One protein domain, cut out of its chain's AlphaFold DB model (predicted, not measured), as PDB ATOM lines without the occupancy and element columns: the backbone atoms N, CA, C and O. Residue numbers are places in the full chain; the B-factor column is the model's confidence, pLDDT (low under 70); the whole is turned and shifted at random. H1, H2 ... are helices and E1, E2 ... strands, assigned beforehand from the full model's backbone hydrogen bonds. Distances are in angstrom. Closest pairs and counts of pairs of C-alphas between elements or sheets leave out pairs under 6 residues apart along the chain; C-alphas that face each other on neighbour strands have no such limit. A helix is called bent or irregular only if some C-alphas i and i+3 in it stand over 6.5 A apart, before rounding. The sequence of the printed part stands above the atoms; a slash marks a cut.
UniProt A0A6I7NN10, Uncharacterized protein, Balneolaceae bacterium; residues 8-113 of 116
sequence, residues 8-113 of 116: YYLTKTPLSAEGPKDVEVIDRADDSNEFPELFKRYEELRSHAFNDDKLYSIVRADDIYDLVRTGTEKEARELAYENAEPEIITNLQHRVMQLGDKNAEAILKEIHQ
ATOM      1  N   TYR A   8     162.806 146.118 119.824       97.19
ATOM      2  CA  TYR A   8     162.437 147.061 120.876       97.19
ATOM      3  C   TYR A   8     161.013 147.531 120.632       97.19
ATOM      4  O   TYR A   8     160.718 148.024 119.550       97.19
ATOM      5  N   TYR A   9     160.157 147.382 121.633       98.06
ATOM      6  CA  TYR A   9     158.773 147.826 121.612       98.06
ATOM      7  C   TYR A   9     158.618 149.008 122.556       98.06
ATOM      8  O   TYR A   9     159.032 148.926 123.711       98.06
ATOM      9  N   LEU A  10     158.004 150.077 122.066       98.50
ATOM     10  CA  LEU A  10     157.534 151.182 122.885       98.50
ATOM     11  C   LEU A  10     156.110 150.876 123.332       98.50
ATOM     12  O   LEU A  10     155.205 150.746 122.505       98.50
ATOM     13  N   THR A  11     155.919 150.755 124.638       98.50
ATOM     14  CA  THR A  11     154.636 150.399 125.239       98.50
ATOM     15  C   THR A  11     154.090 151.524 126.101       98.50
ATOM     16  O   THR A  11     154.847 152.329 126.642       98.50
ATOM     17  N   LYS A  12     152.767 151.551 126.236       98.31
ATOM     18  CA  LYS A  12     152.012 152.418 127.134       98.31
ATOM     19  C   LYS A  12     151.147 151.549 128.040       98.31
ATOM     20  O   LYS A  12     150.327 150.777 127.543       98.31
ATOM     21  N   THR A  13     151.285 151.721 129.345       98.19
ATOM     22  CA  THR A  13     150.466 151.050 130.353       98.19
ATOM     23  C   THR A  13     149.693 152.104 131.146       98.19
ATOM     24  O   THR A  13     150.319 152.913 131.835       98.19
ATOM     25  N   PRO A  14     148.351 152.135 131.064       96.12
ATOM     26  CA  PRO A  14     147.556 153.061 131.864       96.12
ATOM     27  C   PRO A  14     147.596 152.675 133.346       96.12
ATOM     28  O   PRO A  14     147.696 151.497 133.685       96.12
ATOM     29  N   LEU A  15     147.425 153.647 134.248       93.31
ATOM     30  CA  LEU A  15     147.340 153.376 135.695       93.31
ATOM     31  C   LEU A  15     146.156 152.482 136.093       93.31
ATOM     32  O   LEU A  15     146.133 151.936 137.190       93.31
ATOM     33  N   SER A  16     145.152 152.356 135.228       92.69
ATOM     34  CA  SER A  16     144.007 151.466 135.422       92.69
ATOM     35  C   SER A  16     144.202 150.083 134.793       92.69
ATOM     36  O   SER A  16     143.220 149.366 134.625       92.69
ATOM     37  N   ALA A  17     145.414 149.736 134.345       94.81
ATOM     38  CA  ALA A  17     145.675 148.445 133.723       94.81
ATOM     39  C   ALA A  17     145.442 147.296 134.714       94.81
ATOM     40  O   ALA A  17     145.977 147.299 135.818       94.81
ATOM     41  N   GLU A  18     144.689 146.284 134.284       93.38
ATOM     42  CA  GLU A  18     144.424 145.055 135.044       93.38
ATOM     43  C   GLU A  18     145.361 143.910 134.646       93.38
ATOM     44  O   GLU A  18     145.359 142.837 135.251       93.38
ATOM     45  N   GLY A  19     146.105 144.091 133.557       95.25
ATOM     46  CA  GLY A  19     147.032 143.097 133.056       95.25
ATOM     47  C   GLY A  19     147.593 143.435 131.676       95.25
ATOM     48  O   GLY A  19     147.311 144.493 131.108       95.25
ATOM     49  N   PRO A  20     148.316 142.483 131.059       97.19
ATOM     50  CA  PRO A  20     148.945 142.664 129.747       97.19
ATOM     51  C   PRO A  20     147.979 143.042 128.613       97.19
ATOM     52  O   PRO A  20     148.386 143.623 127.611       97.19
ATOM     53  N   LYS A  21     146.689 142.709 128.744       97.00
ATOM     54  CA  LYS A  21     145.652 143.051 127.753       97.00
ATOM     55  C   LYS A  21     145.468 144.570 127.599       97.00
ATOM     56  O   LYS A  21     145.117 145.015 126.510       97.00
ATOM     57  N   ASP A  22     145.734 145.326 128.664       97.38
ATOM     58  CA  ASP A  22     145.522 146.775 128.732       97.38
ATOM     59  C   ASP A  22     146.773 147.564 128.321       97.38
ATOM     60  O   ASP A  22     146.715 148.780 128.159       97.38
ATOM     61  N   VAL A  23     147.902 146.877 128.113       98.06
ATOM     62  CA  VAL A  23     149.132 147.484 127.600       98.06
ATOM     63  C   VAL A  23     148.996 147.720 126.105       98.06
ATOM     64  O   VAL A  23     148.792 146.777 125.339       98.06
ATOM     65  N   GLU A  24     149.177 148.958 125.666       98.19
ATOM     66  CA  GLU A  24     149.234 149.332 124.258       98.19
ATOM     67  C   GLU A  24     150.678 149.258 123.741       98.19
ATOM     68  O   GLU A  24     151.606 149.767 124.368       98.19
ATOM     69  N   VAL A  25     150.876 148.638 122.576       97.94
ATOM     70  CA  VAL A  25     152.135 148.729 121.826       97.94
ATOM     71  C   VAL A  25     151.999 149.908 120.872       97.94
ATOM     72  O   VAL A  25     151.214 149.844 119.930       97.94
ATOM     73  N   ILE A  26     152.741 150.981 121.132       97.81
ATOM     74  CA  ILE A  26     152.668 152.226 120.358       97.81
ATOM     75  C   ILE A  26     153.453 152.091 119.059       97.81
ATOM     76  O   ILE A  26     153.026 152.573 118.011       97.81
ATOM     77  N   ASP A  27     154.649 151.514 119.162       97.62
ATOM     78  CA  ASP A  27     155.616 151.472 118.076       97.62
ATOM     79  C   ASP A  27     156.694 150.410 118.337       97.62
ATOM     80  O   ASP A  27     156.814 149.884 119.452       97.62
ATOM     81  N   ARG A  28     157.490 150.093 117.316       96.81
ATOM     82  CA  ARG A  28     158.570 149.107 117.389       96.81
ATOM     83  C   ARG A  28     159.726 149.504 116.479       96.81
ATOM     84  O   ARG A  28     159.499 149.936 115.361       96.81
ATOM     85  N   ALA A  29     160.952 149.270 116.938       96.88
ATOM     86  CA  ALA A  29     162.138 149.319 116.088       96.88
ATOM     87  C   ALA A  29     162.469 147.911 115.575       96.88
ATOM     88  O   ALA A  29     162.751 147.002 116.373       96.88
ATOM     89  N   ASP A  30     162.450 147.743 114.254       90.88
ATOM     90  CA  ASP A  30     162.778 146.489 113.573       90.88
ATOM     91  C   ASP A  30     164.292 146.263 113.477       90.88
ATOM     92  O   ASP A  30     164.765 145.119 113.485       90.88
ATOM     93  N   ASP A  31     165.058 147.357 113.464       90.44
ATOM     94  CA  ASP A  31     166.515 147.349 113.447       90.44
ATOM     95  C   ASP A  31     167.153 148.440 114.336       90.44
ATOM     96  O   ASP A  31     166.495 149.168 115.080       90.44
ATOM     97  N   SER A  32     168.488 148.503 114.325       90.06
ATOM     98  CA  SER A  32     169.252 149.433 115.173       90.06
ATOM     99  C   SER A  32     169.257 150.880 114.670       90.06
ATOM    100  O   SER A  32     169.577 151.773 115.450       90.06
ATOM    101  N   ASN A  33     168.925 151.123 113.402       95.12
ATOM    102  CA  ASN A  33     168.837 152.468 112.831       95.12
ATOM    103  C   ASN A  33     167.534 153.165 113.243       95.12
ATOM    104  O   ASN A  33     167.508 154.387 113.330       95.12
ATOM    105  N   GLU A  34     166.480 152.397 113.527       96.19
ATOM    106  CA  GLU A  34     165.181 152.912 113.983       96.19
ATOM    107  C   GLU A  34     165.140 153.195 115.495       96.19
ATOM    108  O   GLU A  34     164.359 154.025 115.963       96.19
ATOM    109  N   PHE A  35     166.010 152.546 116.278       96.12
ATOM    110  CA  PHE A  35     166.029 152.685 117.737       96.12
ATOM    111  C   PHE A  35     166.188 154.134 118.246       96.12
ATOM    112  O   PHE A  35     165.483 154.486 119.190       96.12
ATOM    113  N   PRO A  36     167.056 154.997 117.675       97.69
ATOM    114  CA  PRO A  36     167.188 156.379 118.139       97.69
ATOM    115  C   PRO A  36     165.885 157.184 118.057       97.69
ATOM    116  O   PRO A  36     165.572 157.923 118.991       97.69
ATOM    117  N   GLU A  37     165.106 157.019 116.984       97.44
ATOM    118  CA  GLU A  37     163.814 157.702 116.836       97.44
ATOM    119  C   GLU A  37     162.768 157.124 117.795       97.44
ATOM    120  O   GLU A  37     162.038 157.877 118.442       97.44
ATOM    121  N   LEU A  38     162.755 155.798 117.982       97.69
ATOM    122  CA  LEU A  38     161.903 155.147 118.980       97.69
ATOM    123  C   LEU A  38     162.212 155.651 120.403       97.69
ATOM    124  O   LEU A  38     161.300 155.965 121.168       97.69
ATOM    125  N   PHE A  39     163.498 155.765 120.749       97.56
ATOM    126  CA  PHE A  39     163.953 156.266 122.046       97.56
ATOM    127  C   PHE A  39     163.592 157.739 122.252       97.56
ATOM    128  O   PHE A  39     163.152 158.130 123.330       97.56
ATOM    129  N   LYS A  40     163.716 158.562 121.209       97.88
ATOM    130  CA  LYS A  40     163.280 159.958 121.260       97.88
ATOM    131  C   LYS A  40     161.777 160.064 121.531       97.88
ATOM    132  O   LYS A  40     161.374 160.823 122.408       97.88
ATOM    133  N   ARG A  41     160.958 159.262 120.843       97.88
ATOM    134  CA  ARG A  41     159.503 159.211 121.056       97.88
ATOM    135  C   ARG A  41     159.148 158.760 122.476       97.88
ATOM    136  O   ARG A  41     158.236 159.315 123.081       97.88
ATOM    137  N   TYR A  42     159.882 157.791 123.019       97.56
ATOM    138  CA  TYR A  42     159.762 157.374 124.418       97.56
ATOM    139  C   TYR A  42     160.006 158.537 125.394       97.56
ATOM    140  O   TYR A  42     159.167 158.797 126.258       97.56
ATOM    141  N   GLU A  43     161.112 159.268 125.228       96.50
ATOM    142  CA  GLU A  43     161.463 160.408 126.085       96.50
ATOM    143  C   GLU A  43     160.442 161.557 125.976       96.50
ATOM    144  O   GLU A  43     160.094 162.176 126.982       96.50
ATOM    145  N   GLU A  44     159.905 161.812 124.779       96.25
ATOM    146  CA  GLU A  44     158.838 162.795 124.557       96.25
ATOM    147  C   GLU A  44     157.540 162.402 125.277       96.25
ATOM    148  O   GLU A  44     156.939 163.230 125.965       96.25
ATOM    149  N   LEU A  45     157.117 161.140 125.176       96.06
ATOM    150  CA  LEU A  45     155.871 160.661 125.778       96.06
ATOM    151  C   LEU A  45     155.920 160.660 127.305       96.06
ATOM    152  O   LEU A  45     154.985 161.137 127.947       96.06
ATOM    153  N   ARG A  46     157.019 160.195 127.905       94.75
ATOM    154  CA  ARG A  46     157.175 160.197 129.368       94.75
ATOM    155  C   ARG A  46     157.391 161.594 129.953       94.75
ATOM    156  O   ARG A  46     157.413 161.742 131.174       94.75
ATOM    157  N   SER A  47     157.582 162.610 129.105       94.31
ATOM    158  CA  SER A  47     158.009 163.931 129.561       94.31
ATOM    159  C   SER A  47     157.004 164.648 130.458       94.31
ATOM    160  O   SER A  47     157.398 165.456 131.296       94.31
ATOM    161  N   HIS A  48     155.723 164.290 130.343       91.19
ATOM    162  CA  HIS A  48     154.649 164.790 131.199       91.19
ATOM    163  C   HIS A  48     154.877 164.488 132.693       91.19
ATOM    164  O   HIS A  48     154.401 165.227 133.549       91.19
ATOM    165  N   ALA A  49     155.636 163.435 133.011       93.69
ATOM    166  CA  ALA A  49     155.930 163.017 134.377       93.69
ATOM    167  C   ALA A  49     157.201 163.668 134.965       93.69
ATOM    168  O   ALA A  49     157.582 163.363 136.102       93.69
ATOM    169  N   PHE A  50     157.890 164.540 134.219       93.56
ATOM    170  CA  PHE A  50     159.038 165.288 134.734       93.56
ATOM    171  C   PHE A  50     158.592 166.460 135.616       93.56
ATOM    172  O   PHE A  50     157.620 167.152 135.324       93.56
ATOM    173  N   ASN A  51     159.322 166.702 136.706       90.12
ATOM    174  CA  ASN A  51     159.164 167.921 137.502       90.12
ATOM    175  C   ASN A  51     159.949 169.105 136.894       90.12
ATOM    176  O   ASN A  51     160.639 168.957 135.885       90.12
ATOM    177  N   ASP A  52     159.891 170.270 137.548       90.38
ATOM    178  CA  ASP A  52     160.602 171.484 137.114       90.38
ATOM    179  C   ASP A  52     162.133 171.293 137.018       90.38
ATOM    180  O   ASP A  52     162.793 171.932 136.199       90.38
ATOM    181  N   ASP A  53     162.689 170.351 137.790       93.75
ATOM    182  CA  ASP A  53     164.106 169.961 137.764       93.75
ATOM    183  C   ASP A  53     164.432 168.902 136.692       93.75
ATOM    184  O   ASP A  53     165.557 168.403 136.629       93.75
ATOM    185  N   LYS A  54     163.465 168.545 135.835       90.75
ATOM    186  CA  LYS A  54     163.565 167.495 134.803       90.75
ATOM    187  C   LYS A  54     163.820 166.089 135.359       90.75
ATOM    188  O   LYS A  54     164.364 165.229 134.668       90.75
ATOM    189  N   LEU A  55     163.421 165.836 136.602       91.88
ATOM    190  CA  LEU A  55     163.489 164.522 137.233       91.88
ATOM    191  C   LEU A  55     162.167 163.783 137.058       91.88
ATOM    192  O   LEU A  55     161.093 164.339 137.303       91.88
ATOM    193  N   TYR A  56     162.252 162.529 136.611       91.44
ATOM    194  CA  TYR A  56     161.074 161.697 136.388       91.44
ATOM    195  C   TYR A  56     160.418 161.369 137.724       91.44
ATOM    196  O   TYR A  56     161.094 161.007 138.690       91.44
ATOM    197  N   SER A  57     159.096 161.480 137.779       93.00
ATOM    198  CA  SER A  57     158.329 161.253 138.989       93.00
ATOM    199  C   SER A  57     157.146 160.355 138.685       93.00
ATOM    200  O   SER A  57     156.177 160.788 138.069       93.00
ATOM    201  N   ILE A  58     157.203 159.112 139.170       92.38
ATOM    202  CA  ILE A  58     156.135 158.147 138.903       92.38
ATOM    203  C   ILE A  58     154.772 158.633 139.396       92.38
ATOM    204  O   ILE A  58     153.780 158.432 138.719       92.38
ATOM    205  N   VAL A  59     154.716 159.360 140.514       90.75
ATOM    206  CA  VAL A  59     153.464 159.898 141.080       90.75
ATOM    207  C   VAL A  59     152.817 161.005 140.237       90.75
ATOM    208  O   VAL A  59     151.691 161.401 140.520       90.75
ATOM    209  N   ARG A  60     153.537 161.539 139.241       89.25
ATOM    210  CA  ARG A  60     153.031 162.515 138.264       89.25
ATOM    211  C   ARG A  60     152.668 161.875 136.925       89.25
ATOM    212  O   ARG A  60     152.106 162.560 136.082       89.25
ATOM    213  N   ALA A  61     153.042 160.616 136.708       90.75
ATOM    214  CA  ALA A  61     152.769 159.938 135.454       90.75
ATOM    215  C   ALA A  61     151.280 159.592 135.369       90.75
ATOM    216  O   ALA A  61     150.750 158.950 136.275       90.75
ATOM    217  N   ASP A  62     150.623 160.006 134.290       88.31
ATOM    218  CA  ASP A  62     149.248 159.590 133.980       88.31
ATOM    219  C   ASP A  62     149.233 158.218 133.289       88.31
ATOM    220  O   ASP A  62     148.283 157.449 133.420       88.31
ATOM    221  N   ASP A  63     150.321 157.903 132.586       94.50
ATOM    222  CA  ASP A  63     150.561 156.649 131.889       94.50
ATOM    223  C   ASP A  63     152.036 156.253 132.042       94.50
ATOM    224  O   ASP A  63     152.931 157.105 132.013       94.50
ATOM    225  N   ILE A  64     152.304 154.954 132.160       96.56
ATOM    226  CA  ILE A  64     153.666 154.420 132.242       96.56
ATOM    227  C   ILE A  64     154.112 154.021 130.844       96.56
ATOM    228  O   ILE A  64     153.540 153.130 130.215       96.56
ATOM    229  N   TYR A  65     155.150 154.691 130.359       97.69
ATOM    230  CA  TYR A  65     155.802 154.350 129.103       97.69
ATOM    231  C   TYR A  65     157.035 153.498 129.383       97.69
ATOM    232  O   TYR A  65     157.788 153.796 130.310       97.69
ATOM    233  N   ASP A  66     157.274 152.480 128.557       97.44
ATOM    234  CA  ASP A  66     158.449 151.608 128.674       97.44
ATOM    235  C   ASP A  66     159.000 151.210 127.295       97.44
ATOM    236  O   ASP A  66     158.289 151.233 126.286       97.44
ATOM    237  N   LEU A  67     160.286 150.856 127.258       97.50
ATOM    238  CA  LEU A  67     160.982 150.294 126.104       97.50
ATOM    239  C   LEU A  67     161.433 148.871 126.423       97.50
ATOM    240  O   LEU A  67     162.492 148.643 127.012       97.50
ATOM    241  N   VAL A  68     160.662 147.891 125.964       97.44
ATOM    242  CA  VAL A  68     160.911 146.474 126.254       97.44
ATOM    243  C   VAL A  68     161.513 145.745 125.059       97.44
ATOM    244  O   VAL A  68     161.143 145.976 123.908       97.44
ATOM    245  N   ARG A  69     162.452 144.823 125.318       95.69
ATOM    246  CA  ARG A  69     163.141 144.054 124.269       95.69
ATOM    247  C   ARG A  69     162.712 142.587 124.238       95.69
ATOM    248  O   ARG A  69     163.292 141.740 124.929       95.69
ATOM    249  N   THR A  70     161.753 142.256 123.379       95.62
ATOM    250  CA  THR A  70     161.109 140.928 123.320       95.62
ATOM    251  C   THR A  70     160.994 140.399 121.887       95.62
ATOM    252  O   THR A  70     161.428 141.055 120.942       95.62
ATOM    253  N   GLY A  71     160.506 139.164 121.712       94.81
ATOM    254  CA  GLY A  71     160.373 138.550 120.385       94.81
ATOM    255  C   GLY A  71     158.996 138.711 119.737       94.81
ATOM    256  O   GLY A  71     158.863 138.445 118.546       94.81
ATOM    257  N   THR A  72     157.971 139.092 120.501       95.44
ATOM    258  CA  THR A  72     156.596 139.273 120.015       95.44
ATOM    259  C   THR A  72     155.906 140.406 120.770       95.44
ATOM    260  O   THR A  72     156.277 140.717 121.899       95.44
ATOM    261  N   GLU A  73     154.849 140.978 120.187       96.69
ATOM    262  CA  GLU A  73     154.013 141.974 120.876       96.69
ATOM    263  C   GLU A  73     153.368 141.420 122.145       96.69
ATOM    264  O   GLU A  73     153.243 142.136 123.132       96.69
ATOM    265  N   LYS A  74     152.984 140.138 122.145       97.44
ATOM    266  CA  LYS A  74     152.430 139.490 123.336       97.44
ATOM    267  C   LYS A  74     153.443 139.501 124.482       97.44
ATOM    268  O   LYS A  74     153.115 139.948 125.573       97.44
ATOM    269  N   GLU A  75     154.675 139.075 124.208       97.50
ATOM    270  CA  GLU A  75     155.761 139.108 125.196       97.50
ATOM    271  C   GLU A  75     156.093 140.539 125.630       97.50
ATOM    272  O   GLU A  75     156.427 140.761 126.788       97.50
ATOM    273  N   ALA A  76     156.008 141.513 124.714       97.94
ATOM    274  CA  ALA A  76     156.205 142.923 125.046       97.94
ATOM    275  C   ALA A  76     155.156 143.415 126.049       97.94
ATOM    276  O   ALA A  76     155.516 144.021 127.049       97.94
ATOM    277  N   ARG A  77     153.875 143.110 125.816       98.50
ATOM    278  CA  ARG A  77     152.778 143.484 126.718       98.50
ATOM    279  C   ARG A  77     152.896 142.824 128.088       98.50
ATOM    280  O   ARG A  77     152.647 143.473 129.096       98.50
ATOM    281  N   GLU A  78     153.280 141.548 128.125       98.38
ATOM    282  CA  GLU A  78     153.497 140.813 129.376       98.38
ATOM    283  C   GLU A  78     154.611 141.454 130.210       98.38
ATOM    284  O   GLU A  78     154.379 141.805 131.364       98.38
ATOM    285  N   LEU A  79     155.779 141.691 129.602       98.19
ATOM    286  CA  LEU A  79     156.922 142.290 130.291       98.19
ATOM    287  C   LEU A  79     156.667 143.750 130.693       98.19
ATOM    288  O   LEU A  79     157.045 144.163 131.783       98.19
ATOM    289  N   ALA A  80     156.013 144.533 129.835       98.19
ATOM    290  CA  ALA A  80     155.690 145.924 130.134       98.19
ATOM    291  C   ALA A  80     154.694 146.054 131.296       98.19
ATOM    292  O   ALA A  80     154.838 146.959 132.111       98.19
ATOM    293  N   TYR A  81     153.708 145.153 131.405       98.12
ATOM    294  CA  TYR A  81     152.822 145.128 132.571       98.12
ATOM    295  C   TYR A  81     153.582 144.729 133.842       98.12
ATOM    296  O   TYR A  81     153.449 145.407 134.855       98.12
ATOM    297  N   GLU A  82     154.416 143.683 133.782       97.75
ATOM    298  CA  GLU A  82     155.239 143.241 134.922       97.75
ATOM    299  C   GLU A  82     156.148 144.367 135.444       97.75
ATOM    300  O   GLU A  82     156.245 144.579 136.652       97.75
ATOM    301  N   ASN A  83     156.763 145.136 134.540       97.25
ATOM    302  CA  ASN A  83     157.580 146.295 134.896       97.25
ATOM    303  C   ASN A  83     156.746 147.447 135.480       97.25
ATOM    304  O   ASN A  83     157.182 148.105 136.426       97.25
ATOM    305  N   ALA A  84     155.566 147.710 134.912       96.81
ATOM    306  CA  ALA A  84     154.723 148.843 135.282       96.81
ATOM    307  C   ALA A  84     153.927 148.613 136.575       96.81
ATOM    308  O   ALA A  84     153.639 149.572 137.282       96.81
ATOM    309  N   GLU A  85     153.562 147.379 136.919       96.12
ATOM    310  CA  GLU A  85     152.664 147.087 138.046       96.12
ATOM    311  C   GLU A  85     153.115 147.701 139.392       96.12
ATOM    312  O   GLU A  85     152.303 148.377 140.035       96.12
ATOM    313  N   PRO A  86     154.389 147.590 139.826       95.81
ATOM    314  CA  PRO A  86     154.846 148.243 141.056       95.81
ATOM    315  C   PRO A  86     154.750 149.776 141.002       95.81
ATOM    316  O   PRO A  86     154.473 150.438 142.009       95.81
ATOM    317  N   GLU A  87     154.982 150.348 139.822       95.75
ATOM    318  CA  GLU A  87     154.905 151.783 139.566       95.75
ATOM    319  C   GLU A  87     153.453 152.288 139.602       95.75
ATOM    320  O   GLU A  87     153.181 153.314 140.233       95.75
ATOM    321  N   ILE A  88     152.515 151.527 139.022       95.75
ATOM    322  CA  ILE A  88     151.067 151.772 139.101       95.75
ATOM    323  C   ILE A  88     150.634 151.813 140.561       95.75
ATOM    324  O   ILE A  88     150.064 152.808 141.008       95.75
ATOM    325  N   ILE A  89     150.954 150.766 141.326       95.75
ATOM    326  CA  ILE A  89     150.582 150.665 142.741       95.75
ATOM    327  C   ILE A  89     151.106 151.876 143.519       95.75
ATOM    328  O   ILE A  89     150.349 152.514 144.253       95.75
ATOM    329  N   THR A  90     152.379 152.229 143.322       95.50
ATOM    330  CA  THR A  90     153.011 153.373 143.997       95.50
ATOM    331  C   THR A  90     152.299 154.687 143.672       95.50
ATOM    332  O   THR A  90     152.024 155.487 144.570       95.50
ATOM    333  N   ASN A  91     151.979 154.921 142.397       95.69
ATOM    334  CA  ASN A  91     151.253 156.113 141.971       95.69
ATOM    335  C   ASN A  91     149.851 156.158 142.598       95.69
ATOM    336  O   ASN A  91     149.502 157.142 143.252       95.69
ATOM    337  N   LEU A  92     149.075 155.080 142.472       95.44
ATOM    338  CA  LEU A  92     147.714 155.015 142.999       95.44
ATOM    339  C   LEU A  92     147.678 155.238 144.513       95.44
ATOM    340  O   LEU A  92     146.859 156.024 144.989       95.44
ATOM    341  N   GLN A  93     148.591 154.620 145.268       95.44
ATOM    342  CA  GLN A  93     148.693 154.828 146.717       95.44
ATOM    343  C   GLN A  93     148.928 156.303 147.040       95.44
ATOM    344  O   GLN A  93     148.279 156.867 147.920       95.44
ATOM    345  N   HIS A  94     149.807 156.961 146.287       94.81
ATOM    346  CA  HIS A  94     150.068 158.381 146.459       94.81
ATOM    347  C   HIS A  94     148.841 159.251 146.134       94.81
ATOM    348  O   HIS A  94     148.558 160.202 146.867       94.81
ATOM    349  N   ARG A  95     148.067 158.918 145.089       93.62
ATOM    350  CA  ARG A  95     146.805 159.612 144.760       93.62
ATOM    351  C   ARG A  95     145.764 159.459 145.869       93.62
ATOM    352  O   ARG A  95     145.130 160.447 146.236       93.62
ATOM    353  N   VAL A  96     145.630 158.267 146.453       94.75
ATOM    354  CA  VAL A  96     144.748 158.042 147.614       94.75
ATOM    355  C   VAL A  96     145.204 158.890 148.799       94.75
ATOM    356  O   VAL A  96     144.416 159.663 149.341       94.75
ATOM    357  N   MET A  97     146.489 158.817 149.158       93.88
ATOM    358  CA  MET A  97     147.031 159.507 150.331       93.88
ATOM    359  C   MET A  97     146.971 161.035 150.228       93.88
ATOM    360  O   MET A  97     146.716 161.699 151.231       93.88
ATOM    361  N   GLN A  98     147.233 161.610 149.050       91.81
ATOM    362  CA  GLN A  98     147.306 163.068 148.886       91.81
ATOM    363  C   GLN A  98     145.999 163.711 148.434       91.81
ATOM    364  O   GLN A  98     145.706 164.835 148.837       91.81
ATOM    365  N   LEU A  99     145.239 163.032 147.573       92.19
ATOM    366  CA  LEU A  99     144.076 163.613 146.900       92.19
ATOM    367  C   LEU A  99     142.756 162.981 147.352       92.19
ATOM    368  O   LEU A  99     141.695 163.470 146.971       92.19
ATOM    369  N   GLY A 100     142.799 161.908 148.152       91.94
ATOM    370  CA  GLY A 100     141.601 161.158 148.535       91.94
ATOM    371  C   GLY A 100     140.888 160.536 147.332       91.94
ATOM    372  O   GLY A 100     139.660 160.439 147.333       91.94
ATOM    373  N   ASP A 101     141.642 160.170 146.288       92.75
ATOM    374  CA  ASP A 101     141.100 159.675 145.022       92.75
ATOM    375  C   ASP A 101     140.399 158.316 145.202       92.75
ATOM    376  O   ASP A 101     141.035 157.271 145.356       92.75
ATOM    377  N   LYS A 102     139.063 158.334 145.145       93.81
ATOM    378  CA  LYS A 102     138.215 157.143 145.296       93.81
ATOM    379  C   LYS A 102     138.331 156.151 144.148       93.81
ATOM    380  O   LYS A 102     138.118 154.962 144.370       93.81
ATOM    381  N   ASN A 103     138.682 156.610 142.950       92.12
ATOM    382  CA  ASN A 103     138.908 155.708 141.828       92.12
ATOM    383  C   ASN A 103     140.232 154.963 142.022       92.12
ATOM    384  O   ASN A 103     140.286 153.755 141.813       92.12
ATOM    385  N   ALA A 104     141.277 155.659 142.482       92.31
ATOM    386  CA  ALA A 104     142.554 155.025 142.802       92.31
ATOM    387  C   ALA A 104     142.427 154.009 143.953       92.31
ATOM    388  O   ALA A 104     142.989 152.919 143.872       92.31
ATOM    389  N   GLU A 105     141.633 154.329 144.981       94.00
ATOM    390  CA  GLU A 105     141.316 153.416 146.090       94.00
ATOM    391  C   GLU A 105     140.606 152.145 145.590       94.00
ATOM    392  O   GLU A 105     140.962 151.034 145.985       94.00
ATOM    393  N   ALA A 106     139.636 152.291 144.679       93.38
ATOM    394  CA  ALA A 106     138.930 151.159 144.082       93.38
ATOM    395  C   ALA A 106     139.864 150.267 143.250       93.38
ATOM    396  O   ALA A 106     139.863 149.054 143.444       93.38
ATOM    397  N   ILE A 107     140.707 150.854 142.391       91.56
ATOM    398  CA  ILE A 107     141.671 150.111 141.560       91.56
ATOM    399  C   ILE A 107     142.643 149.314 142.440       91.56
ATOM    400  O   ILE A 107     142.822 148.114 142.235       91.56
ATOM    401  N   LEU A 108     143.226 149.939 143.470       93.06
ATOM    402  CA  LEU A 108     144.131 149.251 144.399       93.06
ATOM    403  C   LEU A 108     143.469 148.046 145.063       93.06
ATOM    404  O   LEU A 108     144.087 146.988 145.171       93.06
ATOM    405  N   LYS A 109     142.209 148.190 145.473       94.00
ATOM    406  CA  LYS A 109     141.473 147.139 146.168       94.00
ATOM    407  C   LYS A 109     141.014 146.016 145.240       94.00
ATOM    408  O   LYS A 109     141.149 144.848 145.598       94.00
ATOM    409  N   GLU A 110     140.427 146.350 144.097       90.88
ATOM    410  CA  GLU A 110     139.778 145.382 143.204       90.88
ATOM    411  C   GLU A 110     140.784 144.644 142.319       90.88
ATOM    412  O   GLU A 110     140.632 143.443 142.100       90.88
ATOM    413  N   ILE A 111     141.823 145.341 141.855       90.19
ATOM    414  CA  ILE A 111     142.786 144.813 140.885       90.19
ATOM    415  C   ILE A 111     144.032 144.303 141.608       90.19
ATOM    416  O   ILE A 111     144.406 143.141 141.458       90.19
ATOM    417  N   HIS A 112     144.630 145.136 142.463       88.44
ATOM    418  CA  HIS A 112     145.894 144.809 143.136       88.44
ATOM    419  C   HIS A 112     145.719 144.194 144.535       88.44
ATOM    420  O   HIS A 112     146.707 143.815 145.160       88.44
ATOM    421  N   GLN A 113     144.482 144.065 145.035       90.56
ATOM    422  CA  GLN A 113     144.153 143.499 146.356       90.56
ATOM    423  C   GLN A 113     144.855 144.203 147.536       90.56
ATOM    424  O   GLN A 113     145.133 143.595 148.573       90.56
TER     425      GLN A 113
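What this domain is: This is residues 8 to 113 of the 116 residues of an uncharacterized protein of Balneolaceae bacterium (UniProt A0A6I7NN10). A twisted sheet with H1 and H2a, an arm of bent H2, on opposite faces; beyond it, H2b and H3 form a helical hairpin. The printed part has 106 residues, mixed, running E1 E2 H1 E3 H2 H3; the sheet, E2 E1 E3, is antiparallel. It is compact, radius of gyration of the C-alphas 14.5 A, spanning 46 by 34 by 15 A.

How they stand to each other: E1, residues 8 to 14, is the antiparallel neighbour of E2, residues 24 to 29, with N 10 and O 27 within hydrogen-bond range at 2.9 A, and of E3, residues 63 to 70, with N 11 and O 66 within hydrogen-bond range at 2.9 A. H1, residues 35 to 49, is on the sheet, height 8.8 A. By hydrogen bonds one helix, H2, residues 73 to 99, is bent: C-alphas 83 and 86 are 7.0 A apart. H2b, residues 86 to 99, touches H3, residues 102 to 110, closest C-alphas Leu 92 and Ala 104, 5.2 A. O i to N i+4 pairs are in range throughout H2a, residues 73 to 83, H2b and H3, and 9 of 11 in H1.

Where its parts are: C-alpha 8 is at (162.437, 147.061, 120.876). H1's first and last C-alphas are 22.0 A apart, H2b's 19.7 A.

The domain as a whole: H1 to E3 is the long link; the printed part has no cut, and no printed residue is under 70.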